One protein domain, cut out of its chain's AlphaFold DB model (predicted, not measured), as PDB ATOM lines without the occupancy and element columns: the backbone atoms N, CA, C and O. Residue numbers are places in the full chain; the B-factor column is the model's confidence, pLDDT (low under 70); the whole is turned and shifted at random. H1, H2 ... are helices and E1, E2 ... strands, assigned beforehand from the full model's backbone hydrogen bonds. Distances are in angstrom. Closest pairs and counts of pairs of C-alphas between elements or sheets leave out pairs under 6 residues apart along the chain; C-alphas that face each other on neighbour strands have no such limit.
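This is residues 151 to 272 of the 419 residues of an uncharacterized protein of Nocardia terpenica (UniProt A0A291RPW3). A small twisted sheet of four strands, E1 E4 E3 E2, makes the middle, with H3 over one face, while on the other face H6 crosses the strands and H5 stands up. H2 is beside the strands at the sheet's level; H1 and H7 gather at one end of the long axis and H4 lies at the other. The 122 printed residues include seven named helices and four named strands, in the order H1 H2 H3 H4 E1 H5 H6 E2 E3 E4 H7; the class is mixed, helices and strands. The sheet is mixed, and the whole is compact and rounded, with a radius of gyration of the C-alphas of 13.3 A and spans of 39 by 31 by 26 A.

Start at E3, residues 242 to 247, antiparallel to E2, residues 236 to 239, where N 244 and O 236 are 2.8 A apart. E3 is also antiparallel to E4, residues 258 to 261, with N 247 and O 258 2.8 A apart; E2 E3 E4 is a meander, each strand the antiparallel neighbour of the one before, and both its pairs are hairpins. E4 is parallel to the edge strand E1, residues 196 to 199, with N 259 and O 196 2.8 A apart. The sheet is only just strongly twisted, with C-alphas up to 4.5 A off its best plane. H3, residues 169 to 179, is over E3 and E2 at a height over the sheet of 8.7 A; its closest C-alphas to E2 are Glu 171 and Ile 238, 5.5 A. On the opposite face, H6, residues 211 to 225, runs across the strands, at 87 degrees to E3 on the local plane, and H5, residues 200 to 205, stands up over E4. E1, H5 H6, E2 form a split strand-helix-strand unit, two strands of one sheet that are not neighbours, with helices between them along the chain and E4 E3 between them in the sheet, and its crossover is right-handed. H2, residues 156 to 164, is on the sheet at the sheet's level, its Ala 162 C-alpha 5.1 A from that of Pro 199. H7, residues 265 to 272, touches H6 through residues 211 to 216 alone, the closest C-alphas being Ala 211 and Gly 267, 4.5 A. H1, residues 151 to 154, only just touches H7, with 3 pairs of C-alphas within 8 A, the closest Ala 151 and Val 269, 5.6 A. H4, residues 182 to 188, touches no helix. Every O i to N i+4 pair is within hydrogen-bond range in H2 to H7; H1 is too short for one.

Find C-alpha 151 at (20.139, 11.303, 41.480), where H1 begins, and C-alpha 272 at (21.252, 13.514, 35.555), where H7 ends. H6 runs 21.2 A from C-alpha 211 at (24.271, 2.586, 30.840); E3 measures 15.6 A, H3 15.1 A and H2 12.1 A.

The farthest C-alphas, Asp 153 and Ala 186, are 39.6 A apart. The printed part has no cut and no long link. Its mean pLDDT is 95.9, and no printed residue is under 70.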
ATOM      1  N   ALA A 151      20.866  12.172  42.407       96.25
ATOM      2  CA  ALA A 151      20.139  11.303  41.480       96.25
ATOM      3  C   ALA A 151      19.855   9.928  42.100       96.25
ATOM      4  O   ALA A 151      18.775   9.363  41.905       96.25
ATOM      5  N   VAL A 152      20.821   9.412  42.868       96.62
ATOM      6  CA  VAL A 152      20.694   8.134  43.566       96.62
ATOM      7  C   VAL A 152      19.647   8.214  44.669       96.62
ATOM      8  O   VAL A 152      18.818   7.315  44.793       96.62
ATOM      9  N   ASP A 153      19.642   9.303  45.430       96.50
ATOM     10  CA  ASP A 153      18.681   9.522  46.506       96.50
ATOM     11  C   ASP A 153      17.260   9.763  45.985       96.50
ATOM     12  O   ASP A 153      16.314   9.171  46.505       96.50
ATOM     13  N   HIS A 154      17.102  10.535  44.905       96.56
ATOM     14  CA  HIS A 154      15.795  10.786  44.292       96.56
ATOM     15  C   HIS A 154      15.157   9.505  43.723       96.56
ATOM     16  O   HIS A 154      13.960   9.279  43.885       96.56
ATOM     17  N   TYR A 155      15.953   8.626  43.100       96.06
ATOM     18  CA  TYR A 155      15.478   7.355  42.530       96.06
ATOM     19  C   TYR A 155      15.766   6.135  43.409       96.06
ATOM     20  O   TYR A 155      15.786   5.003  42.911       96.06
ATOM     21  N   ARG A 156      15.967   6.333  44.715       95.69
ATOM     22  CA  ARG A 156      16.457   5.289  45.621       95.69
ATOM     23  C   ARG A 156      15.679   3.965  45.545       95.69
ATOM     24  O   ARG A 156      16.342   2.945  45.333       95.69
ATOM     25  N   PRO A 157      14.326   3.926  45.588       95.19
ATOM     26  CA  PRO A 157      13.594   2.662  45.479       95.19
ATOM     27  C   PRO A 157      13.912   1.909  44.184       95.19
ATOM     28  O   PRO A 157      14.130   0.699  44.192       95.19
ATOM     29  N   HIS A 158      14.005   2.618  43.057       96.88
ATOM     30  CA  HIS A 158      14.315   2.000  41.774       96.88
ATOM     31  C   HIS A 158      15.759   1.487  41.701       96.88
ATOM     32  O   HIS A 158      16.002   0.439  41.099       96.88
ATOM     33  N   ILE A 159      16.712   2.197  42.311       97.00
ATOM     34  CA  ILE A 159      18.134   1.826  42.319       97.00
ATOM     35  C   ILE A 159      18.396   0.619  43.213       97.00
ATOM     36  O   ILE A 159      19.118  -0.288  42.798       97.00
ATOM     37  N   GLU A 160      17.788   0.566  44.400       95.69
ATOM     38  CA  GLU A 160      17.857  -0.611  45.274       95.69
ATOM     39  C   GLU A 160      17.396  -1.865  44.514       95.69
ATOM     40  O   GLU A 160      18.081  -2.891  44.488       95.69
ATOM     41  N   LEU A 161      16.280  -1.764  43.788       96.25
ATOM     42  CA  LEU A 161      15.752  -2.845  42.952       96.25
ATOM     43  C   LEU A 161      16.652  -3.196  41.763       96.25
ATOM     44  O   LEU A 161      16.842  -4.378  41.475       96.25
ATOM     45  N   ALA A 162      17.243  -2.192  41.113       97.44
ATOM     46  CA  ALA A 162      18.189  -2.366  40.011       97.44
ATOM     47  C   ALA A 162      19.507  -3.039  40.442       97.44
ATOM     48  O   ALA A 162      20.281  -3.444  39.575       97.44
ATOM     49  N   ARG A 163      19.765  -3.152  41.757       96.94
ATOM     50  CA  ARG A 163      20.938  -3.809  42.364       96.94
ATOM     51  C   ARG A 163      20.620  -5.151  43.035       96.94
ATOM     52  O   ARG A 163      21.477  -6.024  43.074       96.94
ATOM     53  N   ARG A 164      19.399  -5.346  43.551       90.88
ATOM     54  CA  ARG A 164      19.027  -6.468  44.445       90.88
ATOM     55  C   ARG A 164      19.201  -7.878  43.853       90.88
ATOM     56  O   ARG A 164      19.379  -8.824  44.615       90.88
ATOM     57  N   GLY A 165      19.076  -8.049  42.536       85.12
ATOM     58  CA  GLY A 165      19.336  -9.326  41.839       85.12
ATOM     59  C   GLY A 165      18.402 -10.494  42.131       85.12
ATOM     60  O   GLY A 165      18.699 -11.623  41.762       85.12
ATOM     61  N   ARG A 166      17.264 -10.249  42.781       93.50
ATOM     62  CA  ARG A 166      16.233 -11.263  43.041       93.50
ATOM     63  C   ARG A 166      14.841 -10.648  43.050       93.50
ATOM     64  O   ARG A 166      14.696  -9.452  43.311       93.50
ATOM     65  N   LEU A 167      13.838 -11.485  42.797       96.44
ATOM     66  CA  LEU A 167      12.411 -11.181  42.946       96.44
ATOM     67  C   LEU A 167      11.903 -11.725  44.287       96.44
ATOM     68  O   LEU A 167      12.392 -12.758  44.752       96.44
ATOM     69  N   THR A 168      10.925 -11.063  44.907       94.94
ATOM     70  CA  THR A 168      10.129 -11.692  45.977       94.94
ATOM     71  C   THR A 168       9.213 -12.776  45.386       94.94
ATOM     72  O   THR A 168       9.024 -12.812  44.165       94.94
ATOM     73  N   PRO A 169       8.622 -13.667  46.206       96.12
ATOM     74  CA  PRO A 169       7.648 -14.643  45.716       96.12
ATOM     75  C   PRO A 169       6.490 -14.015  44.921       96.12
ATOM     76  O   PRO A 169       6.133 -14.519  43.861       96.12
ATOM     77  N   GLU A 170       5.960 -12.878  45.370       95.50
ATOM     78  CA  GLU A 170       4.832 -12.180  44.737       95.50
ATOM     79  C   GLU A 170       5.222 -11.529  43.399       95.50
ATOM     80  O   GLU A 170       4.458 -11.540  42.429       95.50
ATOM     81  N   GLU A 171       6.429 -10.965  43.329       97.25
ATOM     82  CA  GLU A 171       6.982 -10.403  42.092       97.25
ATOM     83  C   GLU A 171       7.280 -11.511  41.081       97.25
ATOM     84  O   GLU A 171       7.020 -11.343  39.892       97.25
ATOM     85  N   ARG A 172       7.773 -12.669  41.547       97.50
ATOM     86  CA  ARG A 172       7.994 -13.858  40.713       97.50
ATOM     87  C   ARG A 172       6.673 -14.402  40.171       97.50
ATOM     88  O   ARG A 172       6.613 -14.726  38.989       97.50
ATOM     89  N   GLU A 173       5.624 -14.469  40.985       97.81
ATOM     90  CA  GLU A 173       4.280 -14.856  40.535       97.81
ATOM     91  C   GLU A 173       3.753 -13.885  39.469       97.81
ATOM     92  O   GLU A 173       3.275 -14.302  38.413       97.81
ATOM     93  N   THR A 174       3.893 -12.577  39.705       97.69
ATOM     94  CA  THR A 174       3.461 -11.550  38.750       97.69
ATOM     95  C   THR A 174       4.248 -11.613  37.445       97.69
ATOM     96  O   THR A 174       3.645 -11.533  36.375       97.69
ATOM     97  N   PHE A 175       5.563 -11.821  37.522       98.25
ATOM     98  CA  PHE A 175       6.422 -12.068  36.370       98.25
ATOM     99  C   PHE A 175       5.951 -13.297  35.581       98.25
ATOM    100  O   PHE A 175       5.651 -13.187  34.395       98.25
ATOM    101  N   LEU A 176       5.801 -14.455  36.223       98.31
ATOM    102  CA  LEU A 176       5.403 -15.681  35.529       98.31
ATOM    103  C   LEU A 176       4.010 -15.562  34.898       98.31
ATOM    104  O   LEU A 176       3.818 -16.001  33.773       98.31
ATOM    105  N   ARG A 177       3.063 -14.870  35.536       98.25
ATOM    106  CA  ARG A 177       1.744 -14.591  34.942       98.25
ATOM    107  C   ARG A 177       1.819 -13.841  33.605       98.25
ATOM    108  O   ARG A 177       0.928 -14.001  32.775       98.25
ATOM    109  N   ILE A 178       2.841 -13.011  33.401       98.00
ATOM    110  CA  ILE A 178       3.044 -12.256  32.157       98.00
ATOM    111  C   ILE A 178       3.867 -13.069  31.153       98.00
ATOM    112  O   ILE A 178       3.524 -13.114  29.971       98.00
ATOM    113  N   TYR A 179       4.954 -13.695  31.613       98.25
ATOM    114  CA  TYR A 179       6.007 -14.228  30.747       98.25
ATOM    115  C   TYR A 179       5.974 -15.757  30.567       98.25
ATOM    116  O   TYR A 179       6.563 -16.243  29.605       98.25
ATOM    117  N   ASP A 180       5.280 -16.528  31.414       98.00
ATOM    118  CA  ASP A 180       5.152 -17.992  31.284       98.00
ATOM    119  C   ASP A 180       4.142 -18.369  30.192       98.00
ATOM    120  O   ASP A 180       3.018 -18.812  30.436       98.00
ATOM    121  N   ARG A 181       4.527 -18.086  28.947       98.19
ATOM    122  CA  ARG A 181       3.693 -18.264  27.763       98.19
ATOM    123  C   ARG A 181       4.490 -18.867  26.616       98.19
ATOM    124  O   ARG A 181       5.701 -18.673  26.506       98.19
ATOM    125  N   ALA A 182       3.793 -19.537  25.699       98.25
ATOM    126  CA  ALA A 182       4.410 -20.134  24.515       98.25
ATOM    127  C   ALA A 182       5.141 -19.093  23.646       98.25
ATOM    128  O   ALA A 182       6.183 -19.396  23.068       98.25
ATOM    129  N   GLU A 183       4.642 -17.854  23.591       98.25
ATOM    130  CA  GLU A 183       5.271 -16.763  22.843       98.25
ATOM    131  C   GLU A 183       6.648 -16.385  23.402       98.25
ATOM    132  O   GLU A 183       7.535 -16.021  22.632       98.25
ATOM    133  N   PHE A 184       6.856 -16.503  24.719       98.31
ATOM    134  CA  PHE A 184       8.159 -16.256  25.338       98.31
ATOM    135  C   PHE A 184       9.177 -17.304  24.885       98.31
ATOM    136  O   PHE A 184      10.254 -16.955  24.404       98.31
ATOM    137  N   VAL A 185       8.804 -18.587  24.955       98.38
ATOM    138  CA  VAL A 185       9.654 -19.699  24.502       98.38
ATOM    139  C   VAL A 185       9.968 -19.562  23.016       98.38
ATOM    140  O   VAL A 185      11.125 -19.669  22.619       98.38
ATOM    141  N   ALA A 186       8.963 -19.254  22.193       98.06
ATOM    142  CA  ALA A 186       9.152 -19.040  20.763       98.06
ATOM    143  C   ALA A 186      10.105 -17.869  20.465       98.06
ATOM    144  O   ALA A 186      10.871 -17.928  19.504       98.06
ATOM    145  N   ARG A 187      10.072 -16.806  21.281       97.19
ATOM    146  CA  ARG A 187      10.894 -15.606  21.080       97.19
ATOM    147  C   ARG A 187      12.329 -15.753  21.581       97.19
ATOM    148  O   ARG A 187      13.233 -15.209  20.940       97.19
ATOM    149  N   PHE A 188      12.516 -16.410  22.723       97.44
ATOM    150  CA  PHE A 188      13.768 -16.396  23.487       97.44
ATOM    151  C   PHE A 188      14.444 -17.767  23.604       97.44
ATOM    152  O   PHE A 188      15.594 -17.843  24.028       97.44
ATOM    153  N   GLY A 189      13.766 -18.847  23.206       97.12
ATOM    154  CA  GLY A 189      14.317 -20.205  23.181       97.12
ATOM    155  C   GLY A 189      14.443 -20.885  24.548       97.12
ATOM    156  O   GLY A 189      14.994 -21.978  24.616       97.12
ATOM    157  N   VAL A 190      13.940 -20.267  25.620       97.62
ATOM    158  CA  VAL A 190      13.922 -20.805  26.993       97.62
ATOM    159  C   VAL A 190      12.573 -20.517  27.644       97.62
ATOM    160  O   VAL A 190      11.869 -19.601  27.213       97.62
ATOM    161  N   SER A 191      12.200 -21.265  28.684       98.12
ATOM    162  CA  SER A 191      11.024 -20.910  29.484       98.12
ATOM    163  C   SER A 191      11.301 -19.697  30.378       98.12
ATOM    164  O   SER A 191      12.437 -19.443  30.782       98.12
ATOM    165  N   ALA A 192      10.252 -18.959  30.747       97.62
ATOM    166  CA  ALA A 192      10.381 -17.850  31.694       97.62
ATOM    167  C   ALA A 192      10.890 -18.311  33.075       97.62
ATOM    168  O   ALA A 192      11.484 -17.527  33.810       97.62
ATOM    169  N   HIS A 193      10.696 -19.587  33.427       97.62
ATOM    170  CA  HIS A 193      11.216 -20.169  34.668       97.62
ATOM    171  C   HIS A 193      12.740 -20.304  34.676       97.62
ATOM    172  O   HIS A 193      13.344 -20.178  35.744       97.62
ATOM    173  N   GLU A 194      13.326 -20.545  33.504       96.56
ATOM    174  CA  GLU A 194      14.757 -20.785  33.284       96.56
ATOM    175  C   GLU A 194      15.535 -19.511  32.935       96.56
ATOM    176  O   GLU A 194      16.764 -19.530  32.928       96.56
ATOM    177  N   ALA A 195      14.843 -18.411  32.623       95.94
ATOM    178  CA  ALA A 195      15.487 -17.146  32.303       95.94
ATOM    179  C   ALA A 195      16.212 -16.565  33.530       95.94
ATOM    180  O   ALA A 195      15.638 -16.444  34.617       95.94
ATOM    181  N   ASP A 196      17.470 -16.163  33.334       96.00
ATOM    182  CA  ASP A 196      18.279 -15.544  34.382       96.00
ATOM    183  C   ASP A 196      17.669 -14.186  34.779       96.00
ATOM    184  O   ASP A 196      17.344 -13.363  33.920       96.00
ATOM    185  N   ILE A 197      17.523 -13.931  36.083       97.50
ATOM    186  CA  ILE A 197      17.145 -12.610  36.608       97.50
ATOM    187  C   ILE A 197      18.426 -11.831  36.893       97.50
ATOM    188  O   ILE A 197      19.225 -12.246  37.729       97.50
ATOM    189  N   VAL A 198      18.611 -10.691  36.228       97.88
ATOM    190  CA  VAL A 198      19.870  -9.937  36.271       97.88
ATOM    191  C   VAL A 198      19.610  -8.485  36.701       97.88
ATOM    192  O   VAL A 198      18.771  -7.806  36.104       97.88
ATOM    193  N   PRO A 199      20.298  -7.963  37.735       98.12
ATOM    194  CA  PRO A 199      20.270  -6.533  38.039       98.12
ATOM    195  C   PRO A 199      20.784  -5.701  36.857       98.12
ATOM    196  O   PRO A 199      21.791  -6.064  36.249       98.12
ATOM    197  N   ALA A 200      20.176  -4.545  36.571       98.19
ATOM    198  CA  ALA A 200      20.683  -3.654  35.522       98.19
ATOM    199  C   ALA A 200      22.150  -3.250  35.750       98.19
ATOM    200  O   ALA A 200      22.924  -3.209  34.797       98.19
ATOM    201  N   TYR A 201      22.554  -3.019  37.004       98.19
ATOM    202  CA  TYR A 201      23.940  -2.656  37.323       98.19
ATOM    203  C   TYR A 201      24.941  -3.790  37.072       98.19
ATOM    204  O   TYR A 201      26.062  -3.503  36.688       98.19
ATOM    205  N   VAL A 202      24.544  -5.067  37.155       97.94
ATOM    206  CA  VAL A 202      25.440  -6.184  36.785       97.94
ATOM    207  C   VAL A 202      25.768  -6.143  35.294       97.94
ATOM    208  O   VAL A 202      26.919  -6.336  34.911       97.94
ATOM    209  N   LEU A 203      24.791  -5.831  34.433       97.75
ATOM    210  CA  LEU A 203      25.060  -5.676  32.999       97.75
ATOM    211  C   LEU A 203      26.041  -4.533  32.716       97.75
ATOM    212  O   LEU A 203      26.888  -4.663  31.832       97.75
ATOM    213  N   VAL A 204      25.936  -3.437  33.467       97.88
ATOM    214  CA  VAL A 204      26.822  -2.279  33.319       97.88
ATOM    215  C   VAL A 204      28.224  -2.583  33.845       97.88
ATOM    216  O   VAL A 204      29.200  -2.414  33.117       97.88
ATOM    217  N   ASP A 205      28.319  -3.064  35.081       97.31
ATOM    218  CA  ASP A 205      29.577  -3.158  35.819       97.31
ATOM    219  C   ASP A 205      30.391  -4.404  35.432       97.31
ATOM    220  O   ASP A 205      31.613  -4.327  35.312       97.31
ATOM    221  N   GLU A 206      29.734  -5.545  35.198       96.69
ATOM    222  CA  GLU A 206      30.412  -6.825  34.934       96.69
ATOM    223  C   GLU A 206      30.466  -7.178  33.444       96.69
ATOM    224  O   GLU A 206      31.453  -7.743  32.974       96.69
ATOM    225  N   TYR A 207      29.420  -6.839  32.684       96.50
ATOM    226  CA  TYR A 207      29.331  -7.154  31.250       96.50
ATOM    227  C   TYR A 207      29.670  -5.967  30.342       96.50
ATOM    228  O   TYR A 207      29.655  -6.113  29.118       96.50
ATOM    229  N   GLY A 208      29.987  -4.802  30.917       96.56
ATOM    230  CA  GLY A 208      30.421  -3.619  30.176       96.56
ATOM    231  C   GLY A 208      29.357  -3.043  29.240       96.56
ATOM    232  O   GLY A 208      29.705  -2.369  28.269       96.56
ATOM    233  N   VAL A 209      28.070  -3.313  29.489       97.62
ATOM    234  CA  VAL A 209      26.971  -2.717  28.721       97.62
ATOM    235  C   VAL A 209      26.880  -1.233  29.091       97.62
ATOM    236  O   VAL A 209      26.625  -0.923  30.253       97.62
ATOM    237  N   PRO A 210      27.045  -0.284  28.149       97.50
ATOM    238  CA  PRO A 210      26.931   1.131  28.482       97.50
ATOM    239  C   PRO A 210      25.550   1.454  29.068       97.50
ATOM    240  O   PRO A 210      24.525   1.020  28.536       97.50
ATOM    241  N   ALA A 211      25.510   2.236  30.145       97.19
ATOM    242  CA  ALA A 211      24.271   2.586  30.840       97.19
ATOM    243  C   ALA A 211      23.261   3.288  29.911       97.19
ATOM    244  O   ALA A 211      22.065   2.999  29.944       97.19
ATOM    245  N   GLU A 212      23.758   4.158  29.030       94.81
ATOM    246  CA  GLU A 212      22.976   4.866  28.018       94.81
ATOM    247  C   GLU A 212      22.407   3.900  26.974       94.81
ATOM    248  O   GLU A 212      21.284   4.079  26.508       94.81
ATOM    249  N   HIS A 213      23.157   2.848  26.627       96.06
ATOM    250  CA  HIS A 213      22.689   1.820  25.701       96.06
ATOM    251  C   HIS A 213      21.541   1.010  26.309       96.06
ATOM    252  O   HIS A 213      20.521   0.801  25.651       96.06
ATOM    253  N   LEU A 214      21.671   0.601  27.577       96.44
ATOM    254  CA  LEU A 214      20.628  -0.149  28.275       96.44
ATOM    255  C   LEU A 214      19.347   0.687  28.458       96.44
ATOM    256  O   LEU A 214      18.243   0.181  28.247       96.44
ATOM    257  N   GLN A 215      19.485   1.981  28.771       94.94
ATOM    258  CA  GLN A 215      18.352   2.905  28.822       94.94
ATOM    259  C   GLN A 215      17.696   3.076  27.452       94.94
ATOM    260  O   GLN A 215      16.487   2.879  27.349       94.94
ATOM    261  N   ALA A 216      18.467   3.396  26.408       93.44
ATOM    262  CA  ALA A 216      17.931   3.597  25.063       93.44
ATOM    263  C   ALA A 216      17.187   2.351  24.561       93.44
ATOM    264  O   ALA A 216      16.098   2.455  23.999       93.44
ATOM    265  N   TRP A 217      17.726   1.159  24.834       95.75
ATOM    266  CA  TRP A 217      17.054  -0.107  24.554       95.75
ATOM    267  C   TRP A 217      15.714  -0.244  25.303       95.75
ATOM    268  O   TRP A 217      14.696  -0.600  24.702       95.75
ATOM    269  N   SER A 218      15.685   0.068  26.602       94.50
ATOM    270  CA  SER A 218      14.462   0.006  27.413       94.50
ATOM    271  C   SER A 218      13.400   1.011  26.946       94.50
ATOM    272  O   SER A 218      12.204   0.700  26.925       94.50
ATOM    273  N   GLU A 219      13.814   2.223  26.586       91.25
ATOM    274  CA  GLU A 219      12.933   3.274  26.072       91.25
ATOM    275  C   GLU A 219      12.361   2.909  24.704       91.25
ATOM    276  O   GLU A 219      11.159   3.055  24.482       91.25
ATOM    277  N   GLU A 220      13.183   2.352  23.816       93.19
ATOM    278  CA  GLU A 220      12.744   1.877  22.506       93.19
ATOM    279  C   GLU A 220      11.731   0.733  22.633       93.19
ATOM    280  O   GLU A 220      10.674   0.757  21.999       93.19
ATOM    281  N   SER A 221      11.985  -0.233  23.520       93.50
ATOM    282  CA  SER A 221      11.022  -1.299  23.828       93.50
ATOM    283  C   SER A 221       9.702  -0.724  24.369       93.50
ATOM    284  O   SER A 221       8.619  -1.118  23.925       93.50
ATOM    285  N   THR A 222       9.771   0.289  25.241       91.44
ATOM    286  CA  THR A 222       8.586   1.012  25.737       91.44
ATOM    287  C   THR A 222       7.833   1.718  24.610       91.44
ATOM    288  O   THR A 222       6.604   1.688  24.587       91.44
ATOM    289  N   ARG A 223       8.540   2.342  23.665       89.31
ATOM    290  CA  ARG A 223       7.944   3.029  22.512       89.31
ATOM    291  C   ARG A 223       7.232   2.053  21.576       89.31
ATOM    292  O   ARG A 223       6.148   2.363  21.090       89.31
ATOM    293  N   LEU A 224       7.828   0.885  21.331       92.75
ATOM    294  CA  LEU A 224       7.300  -0.122  20.408       92.75
ATOM    295  C   LEU A 224       6.137  -0.931  20.989       92.75
ATOM    296  O   LEU A 224       5.224  -1.302  20.252       92.75
ATOM    297  N   ARG A 225       6.185  -1.255  22.286       93.62
ATOM    298  CA  ARG A 225       5.221  -2.165  22.928       93.62
ATOM    299  C   ARG A 225       4.253  -1.468  23.876       93.62
ATOM    300  O   ARG A 225       3.174  -1.991  24.126       93.62
ATOM    301  N   GLY A 226       4.614  -0.295  24.384       91.19
ATOM    302  CA  GLY A 226       3.955   0.338  25.522       91.19
ATOM    303  C   GLY A 226       4.491  -0.188  26.858       91.19
ATOM    304  O   GLY A 226       4.852  -1.358  26.994       91.19
ATOM    305  N   LEU A 227       4.526   0.698  27.856       90.25
ATOM    306  CA  LEU A 227       4.835   0.342  29.244       90.25
ATOM    307  C   LEU A 227       3.676  -0.453  29.845       90.25
ATOM    308  O   LEU A 227       2.528  -0.025  29.704       90.25
ATOM    309  N   ASN A 228       3.978  -1.537  30.559       93.44
ATOM    310  CA  ASN A 228       2.983  -2.406  31.196       93.44
ATOM    311  C   ASN A 228       1.995  -2.984  30.171       93.44
ATOM    312  O   ASN A 228       0.793  -3.067  30.412       93.44
ATOM    313  N   SER A 229       2.508  -3.345  28.994       93.25
ATOM    314  CA  SER A 229       1.709  -3.851  27.873       93.25
ATOM    315  C   SER A 229       1.277  -5.309  28.029       93.25
ATOM    316  O   SER A 229       0.438  -5.780  27.265       93.25
ATOM    317  N   GLY A 230       1.861  -6.048  28.979       95.88
ATOM    318  CA  GLY A 230       1.688  -7.496  29.109       95.88
ATOM    319  C   GLY A 230       2.369  -8.295  27.990       95.88
ATOM    320  O   GLY A 230       2.194  -9.511  27.909       95.88
ATOM    321  N   ALA A 231       3.130  -7.630  27.113       96.44
ATOM    322  CA  ALA A 231       3.900  -8.282  26.067       96.44
ATOM    323  C   ALA A 231       5.121  -8.997  26.665       96.44
ATOM    324  O   ALA A 231       5.818  -8.442  27.518       96.44
ATOM    325  N   VAL A 232       5.406 -10.205  26.170       96.50
ATOM    326  CA  VAL A 232       6.539 -11.040  26.619       96.50
ATOM    327  C   VAL A 232       7.909 -10.458  26.252       96.50
ATOM    328  O   VAL A 232       8.916 -10.858  26.821       96.50
ATOM    329  N   ASP A 233       7.953  -9.518  25.310       94.06
ATOM    330  CA  ASP A 233       9.144  -8.787  24.863       94.06
ATOM    331  C   ASP A 233       9.042  -7.274  25.145       94.06
ATOM    332  O   ASP A 233       9.778  -6.467  24.569       94.06
ATOM    333  N   GLY A 234       8.085  -6.893  25.996       94.50
ATOM    334  CA  GLY A 234       7.856  -5.525  26.431       94.50
ATOM    335  C   GLY A 234       8.270  -5.291  27.887       94.50
ATOM    336  O   GLY A 234       8.434  -6.245  28.662       94.50
ATOM    337  N   PRO A 235       8.400  -4.015  28.282       96.12
ATOM    338  CA  PRO A 235       8.682  -3.643  29.656       96.12
ATOM    339  C   PRO A 235       7.406  -3.725  30.499       96.12
ATOM    340  O   PRO A 235       6.381  -3.133  30.147       96.12
ATOM    341  N   ASN A 236       7.478  -4.423  31.632       97.69
ATOM    342  CA  ASN A 236       6.352  -4.591  32.548       97.69
ATOM    343  C   ASN A 236       6.753  -4.309  33.995       97.69
ATOM    344  O   ASN A 236       7.803  -4.739  34.461       97.69
ATOM    345  N   GLU A 237       5.886  -3.613  34.715       96.88
ATOM    346  CA  GLU A 237       5.955  -3.422  36.154       96.88
ATOM    347  C   GLU A 237       5.382  -4.654  36.857       96.88
ATOM    348  O   GLU A 237       4.228  -5.028  36.642       96.88
ATOM    349  N   ILE A 238       6.204  -5.310  37.674       97.25
ATOM    350  CA  ILE A 238       5.848  -6.548  38.389       97.25
ATOM    351  C   ILE A 238       5.801  -6.363  39.913       97.25
ATOM    352  O   ILE A 238       5.560  -7.319  40.647       97.25
ATOM    353  N   GLY A 239       6.029  -5.136  40.382       96.38
ATOM    354  CA  GLY A 239       5.967  -4.709  41.776       96.38
ATOM    355  C   GLY A 239       6.229  -3.207  41.887       96.38
ATOM    356  O   GLY A 239       6.619  -2.582  40.902       96.38
ATOM    357  N   ASP A 240       6.037  -2.635  43.076       95.50
ATOM    358  CA  ASP A 240       6.209  -1.196  43.305       95.50
ATOM    359  C   ASP A 240       7.620  -0.744  42.890       95.50
ATOM    360  O   ASP A 240       8.621  -1.227  43.431       95.50
ATOM    361  N   CYS A 241       7.696   0.177  41.923       95.19
ATOM    362  CA  CYS A 241       8.950   0.691  41.360       95.19
ATOM    363  C   CYS A 241       9.828  -0.370  40.653       95.19
ATOM    364  O   CYS A 241      11.000  -0.100  40.357       95.19
ATOM    365  N   LEU A 242       9.292  -1.564  40.367       97.38
ATOM    366  CA  LEU A 242      10.013  -2.688  39.771       97.38
ATOM    367  C   LEU A 242       9.535  -2.969  38.347       97.38
ATOM    368  O   LEU A 242       8.571  -3.702  38.127       97.38
ATOM    369  N   PHE A 243      10.281  -2.452  37.380       97.38
ATOM    370  CA  PHE A 243      10.120  -2.745  35.964       97.38
ATOM    371  C   PHE A 243      11.078  -3.849  35.537       97.38
ATOM    372  O   PHE A 243      12.246  -3.852  35.924       97.38
ATOM    373  N   VAL A 244      10.612  -4.756  34.688       97.88
ATOM    374  CA  VAL A 244      11.441  -5.784  34.059       97.88
ATOM    375  C   VAL A 244      11.303  -5.756  32.549       97.88
ATOM    376  O   VAL A 244      10.254  -5.394  32.016       97.88
ATOM    377  N   ASN A 245      12.374  -6.135  31.857       97.06
ATOM    378  CA  ASN A 245      12.374  -6.344  30.414       97.06
ATOM    379  C   ASN A 245      13.401  -7.426  30.040       97.06
ATOM    380  O   ASN A 245      14.373  -7.625  30.768       97.06
ATOM    381  N   VAL A 246      13.196  -8.132  28.928       97.00
ATOM    382  CA  VAL A 246      14.044  -9.263  28.523       97.00
ATOM    383  C   VAL A 246      15.132  -8.793  27.568       97.00
ATOM    384  O   VAL A 246      14.872  -8.509  26.401       97.00
ATOM    385  N   PHE A 247      16.364  -8.732  28.057       96.44
ATOM    386  CA  PHE A 247      17.538  -8.341  27.291       96.44
ATOM    387  C   PHE A 247      18.217  -9.570  26.681       96.44
ATOM    388  O   PHE A 247      18.456 -10.563  27.367       96.44
ATOM    389  N   GLN A 248      18.546  -9.512  25.389       95.81
ATOM    390  CA  GLN A 248      19.266 -10.580  24.699       95.81
ATOM    391  C   GLN A 248      20.181  -9.990  23.624       95.81
ATOM    392  O   GLN A 248      19.709  -9.453  22.622       95.81
ATOM    393  N   GLN A 249      21.493 -10.120  23.816       93.75
ATOM    394  CA  GLN A 249      22.512  -9.646  22.880       93.75
ATOM    395  C   GLN A 249      23.650 -10.666  22.800       93.75
ATOM    396  O   GLN A 249      24.119 -11.140  23.826       93.75
ATOM    397  N   SER A 250      24.121 -10.995  21.594       91.81
ATOM    398  CA  SER A 250      25.087 -12.085  21.353       91.81
ATOM    399  C   SER A 250      26.388 -11.989  22.165       91.81
ATOM    400  O   SER A 250      26.950 -13.017  22.529       91.81
ATOM    401  N   GLY A 251      26.856 -10.776  22.466       90.31
ATOM    402  CA  GLY A 251      28.075 -10.528  23.246       90.31
ATOM    403  C   GLY A 251      27.884 -10.452  24.764       90.31
ATOM    404  O   GLY A 251      28.866 -10.308  25.482       90.31
ATOM    405  N   VAL A 252      26.650 -10.540  25.266       92.56
ATOM    406  CA  VAL A 252      26.319 -10.403  26.693       92.56
ATOM    407  C   VAL A 252      25.707 -11.714  27.173       92.56
ATOM    408  O   VAL A 252      24.855 -12.279  26.492       92.56
ATOM    409  N   LEU A 253      26.155 -12.238  28.319       92.88
ATOM    410  CA  LEU A 253      25.652 -13.501  28.896       92.88
ATOM    411  C   LEU A 253      25.688 -14.704  27.924       92.88
ATOM    412  O   LEU A 253      24.876 -15.629  28.020       92.88
ATOM    413  N   GLY A 254      26.621 -14.694  26.964       93.44
ATOM    414  CA  GLY A 254      26.722 -15.717  25.919       93.44
ATOM    415  C   GLY A 254      25.533 -15.739  24.949       93.44
ATOM    416  O   GLY A 254      25.228 -16.790  24.392       93.44
ATOM    417  N   GLY A 255      24.817 -14.621  24.786       94.88
ATOM    418  CA  GLY A 255      23.639 -14.521  23.918       94.88
ATOM    419  C   GLY A 255      22.352 -15.091  24.516       94.88
ATOM    420  O   GLY A 255      21.321 -15.117  23.836       94.88
ATOM    421  N   ARG A 256      22.390 -15.544  25.774       96.06
ATOM    422  CA  ARG A 256      21.207 -16.039  26.482       96.06
ATOM    423  C   ARG A 256      20.295 -14.870  26.881       96.06
ATOM    424  O   ARG A 256      20.800 -13.790  27.193       96.06
ATOM    425  N   PRO A 257      18.966 -15.053  26.852       96.88
ATOM    426  CA  PRO A 257      18.028 -14.040  27.317       96.88
ATOM    427  C   PRO A 257      18.126 -13.877  28.840       96.88
ATOM    428  O   PRO A 257      18.243 -14.861  29.570       96.88
ATOM    429  N   ALA A 258      18.031 -12.638  29.311       96.88
ATOM    430  CA  ALA A 258      18.010 -12.302  30.727       96.88
ATOM    431  C   ALA A 258      16.893 -11.310  31.039       96.88
ATOM    432  O   ALA A 258      16.677 -10.341  30.314       96.88
ATOM    433  N   VAL A 259      16.197 -11.530  32.148       97.75
ATOM    434  CA  VAL A 259      15.199 -10.605  32.679       97.75
ATOM    435  C   VAL A 259      15.932  -9.548  33.491       97.75
ATOM    436  O   VAL A 259      16.447  -9.822  34.574       97.75
ATOM    437  N   VAL A 260      15.984  -8.331  32.965       98.31
ATOM    438  CA  VAL A 260      16.726  -7.230  33.576       98.31
ATOM    439  C   VAL A 260      15.823  -6.446  34.512       98.31
ATOM    440  O   VAL A 260      14.751  -6.000  34.102       98.31
ATOM    441  N   LEU A 261      16.265  -6.248  35.753       98.31
ATOM    442  CA  LEU A 261      15.553  -5.440  36.747       98.31
ATOM    443  C   LEU A 261      15.888  -3.955  36.569       98.31
ATOM    444  O   LEU A 261      17.048  -3.570  36.694       98.31
ATOM    445  N   ASN A 262      14.873  -3.124  36.333       97.88
ATOM    446  CA  ASN A 262      14.964  -1.674  36.152       97.88
ATOM    447  C   ASN A 262      16.037  -1.233  35.126       97.88
ATOM    448  O   ASN A 262      16.897  -0.408  35.444       97.88
ATOM    449  N   PRO A 263      15.982  -1.726  33.870       97.38
ATOM    450  CA  PRO A 263      17.032  -1.504  32.865       97.38
ATOM    451  C   PRO A 263      17.279  -0.028  32.512       97.38
ATOM    452  O   PRO A 263      18.372   0.334  32.095       97.38
ATOM    453  N   HIS A 264      16.292   0.848  32.697       95.56
ATOM    454  CA  HIS A 264      16.419   2.274  32.391       95.56
ATOM    455  C   HIS A 264      17.220   3.068  33.437       95.56
ATOM    456  O   HIS A 264      17.752   4.131  33.121       95.56
ATOM    457  N   ILE A 265      17.311   2.579  34.678       96.94
ATOM    458  CA  ILE A 265      17.799   3.371  35.815       96.94
ATOM    459  C   ILE A 265      19.267   3.790  35.700       96.94
ATOM    460  O   ILE A 265      19.533   4.967  35.949       96.94
ATOM    461  N   PRO A 266      20.220   2.921  35.301       97.75
ATOM    462  CA  PRO A 266      21.612   3.346  35.165       97.75
ATOM    463  C   PRO A 266      21.779   4.532  34.208       97.75
ATOM    464  O   PRO A 266      22.507   5.475  34.518       97.75
ATOM    465  N   GLY A 267      21.078   4.518  33.069       95.69
ATOM    466  CA  GLY A 267      21.134   5.614  32.103       95.69
ATOM    467  C   GLY A 267      20.446   6.886  32.605       95.69
ATOM    468  O   GLY A 267      20.999   7.970  32.441       95.69
ATOM    469  N   VAL A 268      19.306   6.775  33.301       93.50
ATOM    470  CA  VAL A 268      18.628   7.936  33.914       93.50
ATOM    471  C   VAL A 268      19.530   8.639  34.934       93.50
ATOM    472  O   VAL A 268      19.635   9.867  34.911       93.50
ATOM    473  N   VAL A 269      20.210   7.878  35.800       96.12
ATOM    474  CA  VAL A 269      21.174   8.423  36.772       96.12
ATOM    475  C   VAL A 269      22.342   9.086  36.044       96.12
ATOM    476  O   VAL A 269      22.617  10.261  36.276       96.12
ATOM    477  N   ARG A 270      22.957   8.392  35.078       95.12
ATOM    478  CA  ARG A 270      24.044   8.948  34.256       95.12
ATOM    479  C   ARG A 270      23.642  10.242  33.562       95.12
ATOM    480  O   ARG A 270      24.429  11.179  33.551       95.12
ATOM    481  N   ALA A 271      22.433  10.311  33.005       92.62
ATOM    482  CA  ALA A 271      21.918  11.497  32.336       92.62
ATOM    483  C   ALA A 271      21.808  12.685  33.300       92.62
ATOM    484  O   ALA A 271      22.220  13.786  32.947       92.62
ATOM    485  N   LEU A 272      21.311  12.475  34.521       93.38
ATOM    486  CA  LEU A 272      21.252  13.514  35.555       93.38
ATOM    487  C   LEU A 272      22.636  14.062  35.935       93.38
ATOM    488  O   LEU A 272      22.765  15.253  36.204       93.38
TER     489      LEU A 272